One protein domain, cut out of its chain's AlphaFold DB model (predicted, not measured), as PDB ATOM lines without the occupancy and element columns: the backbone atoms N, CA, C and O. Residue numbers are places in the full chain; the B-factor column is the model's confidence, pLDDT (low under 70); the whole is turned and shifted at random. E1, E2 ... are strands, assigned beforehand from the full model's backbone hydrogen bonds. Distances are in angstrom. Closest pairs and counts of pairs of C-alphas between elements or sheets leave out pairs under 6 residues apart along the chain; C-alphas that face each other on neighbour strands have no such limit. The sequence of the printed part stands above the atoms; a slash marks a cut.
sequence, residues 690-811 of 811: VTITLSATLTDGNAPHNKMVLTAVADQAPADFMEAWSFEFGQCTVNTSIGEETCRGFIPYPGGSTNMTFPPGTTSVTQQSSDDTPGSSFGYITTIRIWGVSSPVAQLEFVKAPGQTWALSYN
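Overview. This is residues 690 to 811 of the 811 residues of an uncharacterized protein of Chitinophaga ginsengisegetis (UniProt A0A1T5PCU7). Two strongly twisted sheets stand face to face as an elongated sandwich: a branched sheet of E3, E4, E5, E7 and E9, and a sheet in the order E6, E2, E1, E8, mixed. The long antiparallel strands E3 and E7 make the middle of the branched sheet, with E4 and E5 on one side and E9 on the other. The 122 printed residues have no named helix and nine named strands, E1 to E9 along the chain; the class is all strand. The whole is compact, with a radius of gyration of the C-alphas of 14.8 A, and spans 48 by 28 by 22 A.

Arrangement. E3, residues 725 to 735, has E7, residues 778 to 790, as antiparallel neighbour on one side, with N 730 and O 785 3.0 A apart. On the other side, staggered, are antiparallel E5, residues 754 to 758, with N 756 and O 727 at 2.8 A, and E4, residues 741 to 744, in a hairpin with E3, with N 742 and O 733 at 2.8 A. E7 bends by 52 degrees at residue 782; parallel to it is E9, residues 807 to 810, with N 786 and O 809 at 2.9 A. In the other sheet E1, residues 690 to 698, and E2, residues 708 to 714, form a hairpin, with N 711 and O 695 at 2.8 A. The edge strands are E6, residues 764 to 768, antiparallel to E2, with N 712 and O 765 at 2.8 A, and E8, residues 795 to 800, parallel to E1, with N 692 and O 797 at 2.8 A. The facing parts of the sheets are 8.7 A apart, centre to centre.

Along the chain. E3 is 33.5 A long, E7 31.6 A and E1 26.4 A. C-alpha 690 is at (4.930, 125.506, 96.159), C-alpha 810 at (6.739, 119.489, 82.335).

Size, cuts and confidence. The farthest C-alphas, of Asp 720 and Ile 738, are 48.6 A apart. The printed part has no cut and no long link. Low-confidence residues, with pLDDT under 70, include 744 to 753 and 770 to 779.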
ATOM      1  N   VAL A 690       5.580 126.759  95.741       79.88
ATOM      2  CA  VAL A 690       4.930 125.506  96.159       79.88
ATOM      3  C   VAL A 690       5.531 124.348  95.373       79.88
ATOM      4  O   VAL A 690       5.616 124.396  94.143       79.88
ATOM      5  N   THR A 691       5.956 123.313  96.092       87.06
ATOM      6  CA  THR A 691       6.581 122.120  95.514       87.06
ATOM      7  C   THR A 691       5.565 120.986  95.474       87.06
ATOM      8  O   THR A 691       5.075 120.552  96.517       87.06
ATOM      9  N   ILE A 692       5.257 120.471  94.282       89.75
ATOM     10  CA  ILE A 692       4.418 119.286  94.095       89.75
ATOM     11  C   ILE A 692       5.314 118.071  93.873       89.75
ATOM     12  O   ILE A 692       5.981 117.945  92.849       89.75
ATOM     13  N   THR A 693       5.277 117.135  94.814       93.88
ATOM     14  CA  THR A 693       5.945 115.838  94.708       93.88
ATOM     15  C   THR A 693       5.015 114.809  94.069       93.88
ATOM     16  O   THR A 693       3.933 114.545  94.589       93.88
ATOM     17  N   LEU A 694       5.441 114.207  92.960       94.75
ATOM     18  CA  LEU A 694       4.668 113.240  92.180       94.75
ATOM     19  C   LEU A 694       5.171 111.807  92.398       94.75
ATOM     20  O   LEU A 694       6.360 111.528  92.222       94.75
ATOM     21  N   SER A 695       4.268 110.880  92.708       93.62
ATOM     22  CA  SER A 695       4.511 109.433  92.705       93.62
ATOM     23  C   SER A 695       3.483 108.732  91.823       93.62
ATOM     24  O   SER A 695       2.327 109.142  91.771       93.62
ATOM     25  N   ALA A 696       3.890 107.682  91.111       90.44
ATOM     26  CA  ALA A 696       2.978 106.925  90.263       90.44
ATOM     27  C   ALA A 696       3.129 105.425  90.482       90.44
ATOM     28  O   ALA A 696       4.239 104.903  90.582       90.44
ATOM     29  N   THR A 697       2.000 104.732  90.524       87.19
ATOM     30  CA  THR A 697       1.936 103.273  90.594       87.19
ATOM     31  C   THR A 697       0.970 102.746  89.542       87.19
ATOM     32  O   THR A 697       0.101 103.468  89.058       87.19
ATOM     33  N   LEU A 698       1.131 101.485  89.148       81.81
ATOM     34  CA  LEU A 698       0.138 100.785  88.337       81.81
ATOM     35  C   LEU A 698      -0.803 100.027  89.278       81.81
ATOM     36  O   LEU A 698      -0.364  99.512  90.302       81.81
ATOM     37  N   THR A 699      -2.095  99.972  88.963       78.75
ATOM     38  CA  THR A 699      -3.043  99.170  89.743       78.75
ATOM     39  C   THR A 699      -2.772  97.682  89.553       78.75
ATOM     40  O   THR A 699      -2.881  97.180  88.434       78.75
ATOM     41  N   ASP A 700      -2.505  96.970  90.644       65.75
ATOM     42  CA  ASP A 700      -2.401  95.511  90.669       65.75
ATOM     43  C   ASP A 700      -3.806  94.895  90.589       65.75
ATOM     44  O   ASP A 700      -4.428  94.606  91.612       65.75
ATOM     45  N   GLY A 701      -4.380  94.745  89.393       54.56
ATOM     46  CA  GLY A 701      -5.769  94.286  89.339       54.56
ATOM     47  C   GLY A 701      -6.308  93.955  87.963       54.56
ATOM     48  O   GLY A 701      -7.013  94.761  87.374       54.56
ATOM     49  N   ASN A 702      -6.085  92.705  87.555       52.22
ATOM     50  CA  ASN A 702      -6.690  92.009  86.417       52.22
ATOM     51  C   ASN A 702      -6.140  92.402  85.042       52.22
ATOM     52  O   ASN A 702      -6.677  93.241  84.319       52.22
ATOM     53  N   ALA A 703      -5.104  91.664  84.627       57.34
ATOM     54  CA  ALA A 703      -4.787  91.526  83.213       57.34
ATOM     55  C   ALA A 703      -6.091  91.274  82.416       57.34
ATOM     56  O   ALA A 703      -6.873  90.407  82.818       57.34
ATOM     57  N   PRO A 704      -6.342  92.004  81.315       57.94
ATOM     58  CA  PRO A 704      -5.359  92.757  80.535       57.94
ATOM     59  C   PRO A 704      -5.397  94.300  80.677       57.94
ATOM     60  O   PRO A 704      -4.908  94.967  79.767       57.94
ATOM     61  N   HIS A 705      -5.917  94.884  81.765       68.12
ATOM     62  CA  HIS A 705      -6.126  96.343  81.861       68.12
ATOM     63  C   HIS A 705      -5.627  96.936  83.194       68.12
ATOM     64  O   HIS A 705      -6.370  96.992  84.170       68.12
ATOM     65  N   ASN A 706      -4.377  97.406  83.241       73.56
ATOM     66  CA  ASN A 706      -3.856  98.152  84.396       73.56
ATOM     67  C   ASN A 706      -4.114  99.649  84.202       73.56
ATOM     68  O   ASN A 706      -4.110 100.130  83.078       73.56
ATOM     69  N   LYS A 707      -4.260 100.437  85.264       79.62
ATOM     70  CA  LYS A 707      -4.313 101.907  85.165       79.62
ATOM     71  C   LYS A 707      -3.203 102.532  85.993       79.62
ATOM     72  O   LYS A 707      -2.806 101.966  87.009       79.62
ATOM     73  N   MET A 708      -2.718 103.700  85.579       85.06
ATOM     74  CA  MET A 708      -1.784 104.465  86.400       85.06
ATOM     75  C   MET A 708      -2.555 105.233  87.460       85.06
ATOM     76  O   MET A 708      -3.539 105.902  87.159       85.06
ATOM     77  N   VAL A 709      -2.079 105.154  88.691       87.50
ATOM     78  CA  VAL A 709      -2.503 105.983  89.808       87.50
ATOM     79  C   VAL A 709      -1.390 106.992  90.046       87.50
ATOM     80  O   VAL A 709      -0.306 106.617  90.485       87.50
ATOM     81  N   LEU A 710      -1.641 108.258  89.713       91.38
ATOM     82  CA  LEU A 710      -0.737 109.365  90.014       91.38
ATOM     83  C   LEU A 710      -1.173 110.000  91.333       91.38
ATOM     84  O   LEU A 710      -2.319 110.428  91.467       91.38
ATOM     85  N   THR A 711      -0.258 110.092  92.289       93.25
ATOM     86  CA  THR A 711      -0.435 110.839  93.532       93.25
ATOM     87  C   THR A 711       0.460 112.069  93.495       93.25
ATOM     88  O   THR A 711       1.668 111.969  93.278       93.25
ATOM     89  N   ALA A 712      -0.136 113.233  93.718       93.06
ATOM     90  CA  ALA A 712       0.553 114.505  93.831       93.06
ATOM     91  C   ALA A 712       0.406 115.042  95.253       93.06
ATOM     92  O   ALA A 712      -0.709 115.183  95.755       93.06
ATOM     93  N   VAL A 713       1.535 115.349  95.887       91.94
ATOM     94  CA  VAL A 713       1.601 115.892  97.244       91.94
ATOM     95  C   VAL A 713       2.251 117.268  97.194       91.94
ATOM     96  O   VAL A 713       3.436 117.383  96.888       91.94
ATOM     97  N   ALA A 714       1.478 118.305  97.487       88.00
ATOM     98  CA  ALA A 714       1.974 119.655  97.691       88.00
ATOM     99  C   ALA A 714       2.592 119.779  99.093       88.00
ATOM    100  O   ALA A 714       2.024 119.308 100.082       88.00
ATOM    101  N   ASP A 715       3.744 120.443  99.182       84.38
ATOM    102  CA  ASP A 715       4.414 120.755 100.451       84.38
ATOM    103  C   ASP A 715       3.604 121.701 101.356       84.38
ATOM    104  O   ASP A 715       3.871 121.788 102.557       84.38
ATOM    105  N   GLN A 716       2.587 122.376 100.810       78.25
ATOM    106  CA  GLN A 716       1.666 123.242 101.540       78.25
ATOM    107  C   GLN A 716       0.221 123.078 101.065       78.25
ATOM    108  O   GLN A 716      -0.052 122.841  99.888       78.25
ATOM    109  N   ALA A 717      -0.725 123.210 102.000       66.00
ATOM    110  CA  ALA A 717      -2.147 123.123 101.698       66.00
ATOM    111  C   ALA A 717      -2.611 124.395 100.970       66.00
ATOM    112  O   ALA A 717      -2.244 125.495 101.387       66.00
ATOM    113  N   PRO A 718      -3.530 124.296  99.998       59.94
ATOM    114  CA  PRO A 718      -4.178 125.444  99.379       59.94
ATOM    115  C   PRO A 718      -5.100 126.221 100.326       59.94
ATOM    116  O   PRO A 718      -5.843 127.068  99.862       59.94
ATOM    117  N   ALA A 719      -5.124 125.920 101.632       54.16
ATOM    118  CA  ALA A 719      -5.985 126.597 102.609       54.16
ATOM    119  C   ALA A 719      -5.732 128.113 102.665       54.16
ATOM    120  O   ALA A 719      -6.629 128.872 103.016       54.16
ATOM    121  N   ASP A 720      -4.529 128.542 102.278       54.25
ATOM    122  CA  ASP A 720      -4.168 129.953 102.165       54.25
ATOM    123  C   ASP A 720      -4.659 130.601 100.859       54.25
ATOM    124  O   ASP A 720      -4.446 131.793 100.677       54.25
ATOM    125  N   PHE A 721      -5.277 129.861  99.933       58.62
ATOM    126  CA  PHE A 721      -5.694 130.348  98.617       58.62
ATOM    127  C   PHE A 721      -7.209 130.167  98.428       58.62
ATOM    128  O   PHE A 721      -7.776 129.119  98.728       58.62
ATOM    129  N   MET A 722      -7.876 131.200  97.909       59.41
ATOM    130  CA  MET A 722      -9.331 131.206  97.671       59.41
ATOM    131  C   MET A 722      -9.753 130.364  96.453       59.41
ATOM    132  O   MET A 722     -10.945 130.131  96.253       59.41
ATOM    133  N   GLU A 723      -8.799 129.906  95.638       66.38
ATOM    134  CA  GLU A 723      -9.050 129.234  94.361       66.38
ATOM    135  C   GLU A 723      -8.372 127.861  94.301       66.38
ATOM    136  O   GLU A 723      -7.262 127.663  94.802       66.38
ATOM    137  N   ALA A 724      -9.054 126.897  93.673       75.19
ATOM    138  CA  ALA A 724      -8.476 125.599  93.352       75.19
ATOM    139  C   ALA A 724      -7.432 125.743  92.237       75.19
ATOM    140  O   ALA A 724      -7.516 126.628  91.388       75.19
ATOM    141  N   TRP A 725      -6.476 124.827  92.207       83.88
ATOM    142  CA  TRP A 725      -5.439 124.760  91.184       83.88
ATOM    143  C   TRP A 725      -5.418 123.371  90.567       83.88
ATOM    144  O   TRP A 725      -5.807 122.389  91.209       83.88
ATOM    145  N   SER A 726      -5.026 123.296  89.300       87.56
ATOM    146  CA  SER A 726      -5.126 122.075  88.511       87.56
ATOM    147  C   SER A 726      -4.013 121.951  87.485       87.56
ATOM    148  O   SER A 726      -3.492 122.952  86.999       87.56
ATOM    149  N   PHE A 727      -3.689 120.722  87.107       89.62
ATOM    150  CA  PHE A 727      -2.829 120.433  85.964       89.62
ATOM    151  C   PHE A 727      -3.296 119.173  85.240       89.62
ATOM    152  O   PHE A 727      -3.991 118.324  85.804       89.62
ATOM    153  N   GLU A 728      -2.885 119.049  83.988       88.06
ATOM    154  CA  GLU A 728      -3.080 117.864  83.164       88.06
ATOM    155  C   GLU A 728      -1.834 116.981  83.200       88.06
ATOM    156  O   GLU A 728      -0.705 117.478  83.281       88.06
ATOM    157  N   PHE A 729      -2.033 115.663  83.139       87.38
ATOM    158  CA  PHE A 729      -0.929 114.710  83.081       87.38
ATOM    159  C   PHE A 729      -1.149 113.586  82.065       87.38
ATOM    160  O   PHE A 729      -2.277 113.209  81.735       87.38
ATOM    161  N   GLY A 730      -0.035 113.023  81.599       84.31
ATOM    162  CA  GLY A 730       0.031 111.902  80.662       84.31
ATOM    163  C   GLY A 730       1.235 111.011  80.951       84.31
ATOM    164  O   GLY A 730       2.119 111.382  81.729       84.31
ATOM    165  N   GLN A 731       1.273 109.830  80.334       85.31
ATOM    166  CA  GLN A 731       2.296 108.821  80.618       85.31
ATOM    167  C   GLN A 731       2.830 108.132  79.363       85.31
ATOM    168  O   GLN A 731       2.109 107.959  78.379       85.31
ATOM    169  N   CYS A 732       4.079 107.681  79.434       83.31
ATOM    170  CA  CYS A 732       4.662 106.725  78.502       83.31
ATOM    171  C   CYS A 732       4.937 105.403  79.222       83.31
ATOM    172  O   CYS A 732       5.369 105.390  80.378       83.31
ATOM    173  N   THR A 733       4.655 104.294  78.545       79.38
ATOM    174  CA  THR A 733       4.886 102.939  79.053       79.38
ATOM    175  C   THR A 733       5.605 102.104  78.003       79.38
ATOM    176  O   THR A 733       5.379 102.272  76.805       79.38
ATOM    177  N   VAL A 734       6.476 101.191  78.435       78.62
ATOM    178  CA  VAL A 734       7.202 100.292  77.522       78.62
ATOM    179  C   VAL A 734       6.546  98.925  77.485       78.62
ATOM    180  O   VAL A 734       6.326  98.296  78.524       78.62
ATOM    181  N   ASN A 735       6.291  98.442  76.273       74.62
ATOM    182  CA  ASN A 735       5.904  97.067  76.032       74.62
ATOM    183  C   ASN A 735       7.137  96.157  76.154       74.62
ATOM    184  O   ASN A 735       7.990  96.134  75.275       74.62
ATOM    185  N   THR A 736       7.244  95.379  77.227       75.06
ATOM    186  CA  THR A 736       8.345  94.438  77.472       75.06
ATOM    187  C   THR A 736       8.396  93.276  76.487       75.06
ATOM    188  O   THR A 736       9.444  92.648  76.371       75.06
ATOM    189  N   SER A 737       7.312  92.989  75.756       73.75
ATOM    190  CA  SER A 737       7.304  91.916  74.754       73.75
ATOM    191  C   SER A 737       7.882  92.326  73.393       73.75
ATOM    192  O   SER A 737       8.380  91.461  72.678       73.75
ATOM    193  N   ILE A 738       7.866  93.622  73.049       77.00
ATOM    194  CA  ILE A 738       8.375  94.143  71.758       77.00
ATOM    195  C   ILE A 738       9.396  95.286  71.894       77.00
ATOM    196  O   ILE A 738       9.991  95.691  70.903       77.00
ATOM    197  N   GLY A 739       9.629  95.798  73.104       74.44
ATOM    198  CA  GLY A 739      10.571  96.884  73.390       74.44
ATOM    199  C   GLY A 739      10.109  98.285  72.972       74.44
ATOM    200  O   GLY A 739      10.885  99.228  73.096       74.44
ATOM    201  N   GLU A 740       8.877  98.447  72.485       78.94
ATOM    202  CA  GLU A 740       8.354  99.739  72.024       78.94
ATOM    203  C   GLU A 740       7.737 100.555  73.168       78.94
ATOM    204  O   GLU A 740       6.958 100.043  73.979       78.94
ATOM    205  N   GLU A 741       8.067 101.847  73.217       80.00
ATOM    206  CA  GLU A 741       7.454 102.823  74.119       80.00
ATOM    207  C   GLU A 741       6.177 103.389  73.489       80.00
ATOM    208  O   GLU A 741       6.169 103.841  72.346       80.00
ATOM    209  N   THR A 742       5.079 103.373  74.238       77.50
ATOM    210  CA  THR A 742       3.805 103.975  73.840       77.50
ATOM    211  C   THR A 742       3.446 105.089  74.815       77.50
ATOM    212  O   THR A 742       3.319 104.852  76.014       77.50
ATOM    213  N   CYS A 743       3.230 106.298  74.303       77.12
ATOM    214  CA  CYS A 743       2.794 107.445  75.096       77.12
ATOM    215  C   CYS A 743       1.287 107.677  74.919       77.12
ATOM    216  O   CYS A 743       0.809 107.837  73.797       77.12
ATOM    217  N   ARG A 744       0.532 107.698  76.023       68.69
ATOM    218  CA  ARG A 744      -0.915 107.972  76.051       68.69
ATOM    219  C   ARG A 744      -1.208 109.273  76.796       68.69
ATOM    220  O   ARG A 744      -0.528 109.606  77.767       68.69
ATOM    221  N   GLY A 745      -2.212 110.010  76.321       63.09
ATOM    222  CA  GLY A 745      -2.597 111.318  76.862       63.09
ATOM    223  C   GLY A 745      -1.714 112.492  76.418       63.09
ATOM    224  O   GLY A 745      -1.919 113.602  76.879       63.09
ATOM    225  N   PHE A 746      -0.746 112.290  75.519       60.16
ATOM    226  CA  PHE A 746       0.033 113.389  74.940       60.16
ATOM    227  C   PHE A 746      -0.760 114.035  73.801       60.16
ATOM    228  O   PHE A 746      -1.100 113.357  72.836       60.16
ATOM    229  N   ILE A 747      -1.023 115.342  73.864       55.00
ATOM    230  CA  ILE A 747      -1.543 116.082  72.704       55.00
ATOM    231  C   ILE A 747      -0.457 116.086  71.599       55.00
ATOM    232  O   ILE A 747       0.700 116.383  71.910       55.00
ATOM    233  N   PRO A 748      -0.790 115.777  70.325       47.06
ATOM    234  CA  PRO A 748      -2.128 115.605  69.771       47.06
ATOM    235  C   PRO A 748      -2.419 114.133  69.433       47.06
ATOM    236  O   PRO A 748      -2.575 113.777  68.269       47.06
ATOM    237  N   TYR A 749      -2.497 113.258  70.432       47.56
ATOM    238  CA  TYR A 749      -3.166 111.966  70.294       47.56
ATOM    239  C   TYR A 749      -4.558 112.066  70.945       47.56
ATOM    240  O   TYR A 749      -4.651 112.584  72.056       47.56
ATOM    241  N   PRO A 750      -5.645 111.614  70.291       44.62
ATOM    242  CA  PRO A 750      -7.034 111.840  70.715       44.62
ATOM    243  C   PRO A 750      -7.481 110.960  71.906       44.62
ATOM    244  O   PRO A 750      -8.580 110.412  71.904       44.62
ATOM    245  N   GLY A 751      -6.625 110.804  72.920       54.38
ATOM    246  CA  GLY A 751      -6.968 110.218  74.219       54.38
ATOM    247  C   GLY A 751      -7.285 111.326  75.224       54.38
ATOM    248  O   GLY A 751      -6.601 112.347  75.243       54.38
ATOM    249  N   GLY A 752      -8.339 111.157  76.027       56.94
ATOM    250  CA  GLY A 752      -8.789 112.177  76.980       56.94
ATOM    251  C   GLY A 752      -7.723 112.474  78.035       56.94
ATOM    252  O   GLY A 752      -7.289 111.558  78.736       56.94
ATOM    253  N   SER A 753      -7.304 113.739  78.157       61.31
ATOM    254  CA  SER A 753      -6.421 114.171  79.242       61.31
ATOM    255  C   SER A 753      -7.097 113.952  80.597       61.31
ATOM    256  O   SER A 753      -8.326 113.936  80.712       61.31
ATOM    257  N   THR A 754      -6.291 113.712  81.631       73.94
ATOM    258  CA  THR A 754      -6.801 113.580  82.997       73.94
ATOM    259  C   THR A 754      -6.413 114.830  83.781       73.94
ATOM    260  O   THR A 754      -5.227 115.082  83.994       73.94
ATOM    261  N   ASN A 755      -7.411 115.612  84.197       85.50
ATOM    262  CA  ASN A 755      -7.214 116.772  85.067       85.50
ATOM    263  C   ASN A 755      -7.020 116.308  86.511       85.50
ATOM    264  O   ASN A 755      -7.845 115.564  87.043       85.50
ATOM    265  N   MET A 756      -5.958 116.782  87.155       89.25
ATOM    266  CA  MET A 756      -5.772 116.675  88.595       89.25
ATOM    267  C   MET A 756      -6.020 118.042  89.223       89.25
ATOM    268  O   MET A 756      -5.313 118.995  88.907       89.25
ATOM    269  N   THR A 757      -7.012 118.135  90.109       90.06
ATOM    270  CA  THR A 757      -7.396 119.378  90.794       90.06
ATOM    271  C   THR A 757      -7.194 119.226  92.292       90.06
ATOM    272  O   THR A 757      -7.617 118.226  92.866       90.06
ATOM    273  N   PHE A 758      -6.599 120.233  92.924       87.12
ATOM    274  CA  PHE A 758      -6.440 120.356  94.371       87.12
ATOM    275  C   PHE A 758      -7.529 121.276  94.939       87.12
ATOM    276  O   PHE A 758      -7.455 122.496  94.751       87.12
ATOM    277  N   PRO A 759      -8.543 120.728  95.637       84.62
ATOM    278  CA  PRO A 759      -9.497 121.538  96.384       84.62
ATOM    279  C   PRO A 759      -8.822 122.429  97.445       84.62
ATOM    280  O   PRO A 759      -7.775 122.041  97.988       84.62
ATOM    281  N   PRO A 760      -9.435 123.573  97.815       77.94
ATOM    282  CA  PRO A 760      -8.979 124.397  98.933       77.94
ATOM    283  C   PRO A 760      -8.717 123.556 100.192       77.94
ATOM    284  O   PRO A 760      -9.551 122.750 100.601       77.94
ATOM    285  N   GLY A 761      -7.531 123.711 100.784       79.88
ATOM    286  CA  GLY A 761      -7.120 122.997 101.999       79.88
ATOM    287  C   GLY A 761      -6.598 121.564 101.833       79.88
ATOM    288  O   GLY A 761      -6.218 120.956 102.831       79.88
ATOM    289  N   THR A 762      -6.510 121.020 100.615       83.19
ATOM    290  CA  THR A 762      -5.979 119.660 100.380       83.19
ATOM    291  C   THR A 762      -4.510 119.660  99.946       83.19
ATOM    292  O   THR A 762      -4.151 120.301  98.969       83.19
ATOM    293  N   THR A 763      -3.631 118.938 100.644       88.75
ATOM    294  CA  THR A 763      -2.201 118.809 100.273       88.75
ATOM    295  C   THR A 763      -1.910 117.629  99.363       88.75
ATOM    296  O   THR A 763      -0.820 117.543  98.815       88.75
ATOM    297  N   SER A 764      -2.840 116.692  99.216       92.38
ATOM    298  CA  SER A 764      -2.613 115.456  98.480       92.38
ATOM    299  C   SER A 764      -3.823 115.134  97.629       92.38
ATOM    300  O   SER A 764      -4.942 115.072  98.138       92.38
ATOM    301  N   VAL A 765      -3.583 114.870  96.350       91.19
ATOM    302  CA  VAL A 765      -4.600 114.419  95.402       91.19
ATOM    303  C   VAL A 765      -4.077 113.182  94.692       91.19
ATOM    304  O   VAL A 765      -2.914 113.117  94.304       91.19
ATOM    305  N   THR A 766      -4.947 112.193  94.527       91.88
ATOM    306  CA  THR A 766      -4.646 110.968  93.790       91.88
ATOM    307  C   THR A 766      -5.653 110.826  92.668       91.88
ATOM    308  O   THR A 766      -6.855 110.893  92.914       91.88
ATOM    309  N   GLN A 767      -5.172 110.614  91.448       90.75
ATOM    310  CA  GLN A 767      -6.011 110.485  90.267       90.75
ATOM    311  C   GLN A 767      -5.562 109.289  89.433       90.75
ATOM    312  O   GLN A 767      -4.373 109.086  89.180       90.75
ATOM    313  N   GLN A 768      -6.535 108.497  88.994       84.56
ATOM    314  CA  GLN A 768      -6.304 107.367  88.107       84.56
ATOM    315  C   GLN A 768      -6.417 107.817  86.646       84.56
ATOM    316  O   GLN A 768      -7.284 108.635  86.324       84.56
ATOM    317  N   SER A 769      -5.559 107.289  85.771       79.81
ATOM    318  CA  SER A 769      -5.611 107.562  84.334       79.81
ATOM    319  C   SER A 769      -6.951 107.125  83.733       79.81
ATOM    320  O   SER A 769      -7.511 106.084  84.100       79.81
ATOM    321  N   SER A 770      -7.459 107.921  82.792       68.69
ATOM    322  CA  SER A 770      -8.663 107.621  82.006       68.69
ATOM    323  C   SER A 770      -8.505 106.333  81.191       68.69
ATOM    324  O   SER A 770      -9.396 105.482  81.200       68.69
ATOM    325  N   ASP A 771      -7.343 106.170  80.558       68.19
ATOM    326  CA  ASP A 771      -7.033 105.042  79.687       68.19
ATOM    327  C   ASP A 771      -6.419 103.859  80.444       68.19
ATOM    328  O   ASP A 771      -5.553 104.023  81.314       68.19
ATOM    329  N   ASP A 772      -6.809 102.650  80.032       65.81
ATOM    330  CA  ASP A 772      -6.140 101.418  80.438       65.81
ATOM    331  C   ASP A 772      -4.749 101.342  79.804       65.81
ATOM    332  O   ASP A 772      -4.575 101.412  78.584       65.81
ATOM    333  N   THR A 773      -3.747 101.138  80.643       64.12
ATOM    334  CA  THR A 773      -2.442 100.608  80.257       64.12
ATOM    335  C   THR A 773      -2.635  99.128  79.899       64.12
ATOM    336  O   THR A 773      -3.094  98.360  80.750       64.12
ATOM    337  N   PRO A 774      -2.347  98.701  78.656       57.56
ATOM    338  CA  PRO A 774      -2.560  97.310  78.262       57.56
ATOM    339  C   PRO A 774      -1.715  96.360  79.129       57.56
ATOM    340  O   PRO A 774      -0.664  96.767  79.604       57.56
ATOM    341  N   GLY A 775      -2.205  95.132  79.338       58.50
ATOM    342  CA  GLY A 775      -1.812  94.169  80.383       58.50
ATOM    343  C   GLY A 775      -0.354  93.693  80.425       58.50
ATOM    344  O   GLY A 775       0.555  94.414  80.054       58.50
ATOM    345  N   SER A 776      -0.118  92.462  80.901       56.50
ATOM    346  CA  SER A 776       1.188  91.895  81.325       56.50
ATOM    347  C   SER A 776       2.402  92.095  80.394       56.50
ATOM    348  O   SER A 776       3.536  91.892  80.822       56.50
ATOM    349  N   SER A 777       2.182  92.494  79.144       59.62
ATOM    350  CA  SER A 777       3.194  92.892  78.168       59.62
ATOM    351  C   SER A 777       3.718  94.326  78.323       59.62
ATOM    352  O   SER A 777       4.725  94.620  77.705       59.62
ATOM    353  N   PHE A 778       3.094  95.237  79.079       61.81
ATOM    354  CA  PHE A 778       3.610  96.597  79.318       61.81
ATOM    355  C   PHE A 778       4.171  96.688  80.740       61.81
ATOM    356  O   PHE A 778       3.436  96.612  81.720       61.81
ATOM    357  N   GLY A 779       5.499  96.759  80.858       62.59
ATOM    358  CA  GLY A 779       6.206  96.402  82.091       62.59
ATOM    359  C   GLY A 779       6.358  97.507  83.131       62.59
ATOM    360  O   GLY A 779       6.439  97.191  84.312       62.59
ATOM    361  N   TYR A 780       6.450  98.779  82.731       77.56
ATOM    362  CA  TYR A 780       6.615  99.904  83.662       77.56
ATOM    363  C   TYR A 780       6.400 101.261  82.973       77.56
ATOM    364  O   TYR A 780       6.476 101.380  81.747       77.56
ATOM    365  N   ILE A 781       6.130 102.284  83.789       84.00
ATOM    366  CA  ILE A 781       6.049 103.692  83.379       84.00
ATOM    367  C   ILE A 781       7.474 104.199  83.144       84.00
ATOM    368  O   ILE A 781       8.344 104.010  83.996       84.00
ATOM    369  N   THR A 782       7.720 104.845  82.009       86.12
ATOM    370  CA  THR A 782       9.026 105.428  81.656       86.12
ATOM    371  C   THR A 782       9.052 106.932  81.811       86.12
ATOM    372  O   THR A 782      10.063 107.467  82.257       86.12
ATOM    373  N   THR A 783       7.951 107.614  81.498       86.69
ATOM    374  CA  THR A 783       7.871 109.077  81.554       86.69
ATOM    375  C   THR A 783       6.492 109.520  82.021       86.69
ATOM    376  O   THR A 783       5.485 108.979  81.570       86.69
ATOM    377  N   ILE A 784       6.452 110.542  82.875       87.56
ATOM    378  CA  ILE A 784       5.243 111.297  83.213       87.56
ATOM    379  C   ILE A 784       5.433 112.719  82.712       87.56
ATOM    380  O   ILE A 784       6.465 113.340  82.986       87.56
ATOM    381  N   ARG A 785       4.445 113.231  81.974       87.50
ATOM    382  CA  ARG A 785       4.438 114.621  81.519       87.50
ATOM    383  C   ARG A 785       3.321 115.413  82.188       87.50
ATOM    384  O   ARG A 785       2.210 114.903  82.275       87.50
ATOM    385  N   ILE A 786       3.625 116.643  82.603       88.75
ATOM    386  CA  ILE A 786       2.678 117.629  83.142       88.75
ATOM    387  C   ILE A 786       2.517 118.798  82.158       88.75
ATOM    388  O   ILE A 786       3.500 119.230  81.553       88.75
ATOM    389  N   TRP A 787       1.294 119.301  81.985       87.44
ATOM    390  CA  TRP A 787       0.986 120.529  81.235       87.44
ATOM    391  C   TRP A 787      -0.327 121.147  81.741       87.44
ATOM    392  O   TRP A 787      -0.919 120.659  82.702       87.44
ATOM    393  N   GLY A 788      -0.788 122.232  81.110       85.12
ATOM    394  CA  GLY A 788      -2.103 122.815  81.414       85.12
ATOM    395  C   GLY A 788      -2.221 123.308  82.858       85.12
ATOM    396  O   GLY A 788      -3.287 123.221  83.461       85.12
ATOM    397  N   VAL A 789      -1.108 123.766  83.436       86.56
ATOM    398  CA  VAL A 789      -1.043 124.184  84.836       86.56
ATOM    399  C   VAL A 789      -1.826 125.484  85.017       86.56
ATOM    400  O   VAL A 789      -1.459 126.524  84.477       86.56
ATOM    401  N   SER A 790      -2.895 125.420  85.803       84.56
ATOM    402  CA  SER A 790      -3.667 126.563  86.276       84.56
ATOM    403  C   SER A 790      -3.441 126.703  87.774       84.56
ATOM    404  O   SER A 790      -3.773 125.795  88.539       84.56
ATOM    405  N   SER A 791      -2.837 127.809  88.203       76.94
ATOM    406  CA  SER A 791      -2.520 128.042  89.609       76.94
ATOM    407  C   SER A 791      -2.611 129.519  89.978       76.94
ATOM    408  O   SER A 791      -2.107 130.353  89.225       76.94
ATOM    409  N   PRO A 792      -3.172 129.852  91.156       65.31
ATOM    410  CA  PRO A 792      -3.102 131.197  91.720       65.31
ATOM    411  C   PRO A 792      -1.709 131.512  92.297       65.31
ATOM    412  O   PRO A 792      -1.454 132.630  92.746       65.31
ATOM    413  N   VAL A 793      -0.797 130.533  92.318       66.38
ATOM    414  CA  VAL A 793       0.554 130.673  92.856       66.38
ATOM    415  C   VAL A 793       1.540 130.969  91.726       66.38
ATOM    416  O   VAL A 793       1.551 130.293  90.701       66.38
ATOM    417  N   ALA A 794       2.407 131.965  91.918       60.78
ATOM    418  CA  ALA A 794       3.303 132.447  90.865       60.78
ATOM    419  C   ALA A 794       4.469 131.495  90.519       60.78
ATOM    420  O   ALA A 794       5.085 131.658  89.467       60.78
ATOM    421  N   GLN A 795       4.799 130.516  91.374       76.56
ATOM    422  CA  GLN A 795       5.851 129.528  91.100       76.56
ATOM    423  C   GLN A 795       5.488 128.144  91.638       76.56
ATOM    424  O   GLN A 795       5.462 127.921  92.851       76.56
ATOM    425  N   LEU A 796       5.277 127.208  90.712       82.88
ATOM    426  CA  LEU A 796       5.107 125.790  90.999       82.88
ATOM    427  C   LEU A 796       6.320 125.007  90.537       82.88
ATOM    428  O   LEU A 796       6.776 125.163  89.405       82.88
ATOM    429  N   GLU A 797       6.818 124.145  91.407       90.00
ATOM    430  CA  GLU A 797       7.883 123.209  91.076       90.00
ATOM    431  C   GLU A 797       7.348 121.786  91.172       90.00
ATOM    432  O   GLU A 797       6.902 121.355  92.232       90.00
ATOM    433  N   PHE A 798       7.397 121.044  90.068       90.69
ATOM    434  CA  PHE A 798       7.057 119.626  90.064       90.69
ATOM    435  C   PHE A 798       8.325 118.805  90.256       90.69
ATOM    436  O   PHE A 798       9.266 118.900  89.467       90.69
ATOM    437  N   VAL A 799       8.341 117.967  91.288       93.38
ATOM    438  CA  VAL A 799       9.452 117.064  91.588       93.38
ATOM    439  C   VAL A 799       8.973 115.623  91.611       93.38
ATOM    440  O   VAL A 799       7.845 115.309  91.983       93.38
ATOM    441  N   LYS A 800       9.850 114.710  91.207       93.88
ATOM    442  CA  LYS A 800       9.591 113.273  91.275       93.88
ATOM    443  C   LYS A 800       9.864 112.756  92.690       93.88
ATOM    444  O   LYS A 800      10.923 113.041  93.246       93.88
ATOM    445  N   ALA A 801       8.950 111.962  93.248       92.12
ATOM    446  CA  ALA A 801       9.137 111.332  94.552       92.12
ATOM    447  C   ALA A 801      10.376 110.405  94.566       92.12
ATOM    448  O   ALA A 801      10.684 109.766  93.551       92.12
ATOM    449  N   PRO A 802      11.084 110.277  95.705       91.00
ATOM    450  CA  PRO A 802      12.202 109.344  95.827       91.00
ATOM    451  C   PRO A 802      11.806 107.904  95.454       91.00
ATOM    452  O   PRO A 802      10.721 107.439  95.796       91.00
ATOM    453  N   GLY A 803      12.690 107.189  94.750       88.56
ATOM    454  CA  GLY A 803      12.492 105.779  94.373       88.56
ATOM    455  C   GLY A 803      11.664 105.531  93.104       88.56
ATOM    456  O   GLY A 803      11.558 104.390  92.665       88.56
ATOM    457  N   GLN A 804      11.117 106.572  92.475       91.25
ATOM    458  CA  GLN A 804      10.384 106.450  91.213       91.25
ATOM    459  C   GLN A 804      11.351 106.279  90.023       91.25
ATOM    460  O   GLN A 804      12.282 107.072  89.847       91.25
ATOM    461  N   THR A 805      11.135 105.264  89.185       87.38
ATOM    462  CA  THR A 805      12.047 104.881  88.086       87.38
ATOM    463  C   THR A 805      11.799 105.617  86.765       87.38
ATOM    464  O   THR A 805      12.655 105.581  85.887       87.38
ATOM    465  N   TRP A 806      10.679 106.329  86.632       90.50
ATOM    466  CA  TRP A 806      10.312 107.107  85.443       90.50
ATOM    467  C   TRP A 806      10.950 108.506  85.411       90.50
ATOM    468  O   TRP A 806      11.427 109.017  86.426       90.50
ATOM    469  N   ALA A 807      10.970 109.153  84.248       90.25
ATOM    470  CA  ALA A 807      11.390 110.538  84.052       90.25
ATOM    471  C   ALA A 807      10.205 111.510  84.186       90.25
ATOM    472  O   ALA A 807       9.091 111.199  83.769       90.25
ATOM    473  N   LEU A 808      10.441 112.694  84.755       90.88
ATOM    474  CA  LEU A 808       9.453 113.773  84.815       90.88
ATOM    475  C   LEU A 808       9.755 114.801  83.722       90.88
ATOM    476  O   LEU A 808      10.879 115.287  83.628       90.88
ATOM    477  N   SER A 809       8.748 115.154  82.929       86.69
ATOM    478  CA  SER A 809       8.785 116.268  81.976       86.69
ATOM    479  C   SER A 809       7.630 117.215  82.295       86.69
ATOM    480  O   SER A 809       6.530 116.763  82.589       86.69
ATOM    481  N   TYR A 810       7.835 118.526  82.239       82.94
ATOM    482  CA  TYR A 810       6.739 119.489  82.335       82.94
ATOM    483  C   TYR A 810       6.948 120.604  81.309       82.94
ATOM    484  O   TYR A 810       8.095 120.951  81.020       82.94
ATOM    485  N   ASN A 811       5.847 121.080  80.724       64.75
ATOM    486  CA  ASN A 811       5.809 122.167  79.740       64.75
ATOM    487  C   ASN A 811       5.073 123.381  80.295       64.75
ATOM    488  O   ASN A 811       4.030 123.168  80.957       64.75
TER     489      ASN A 811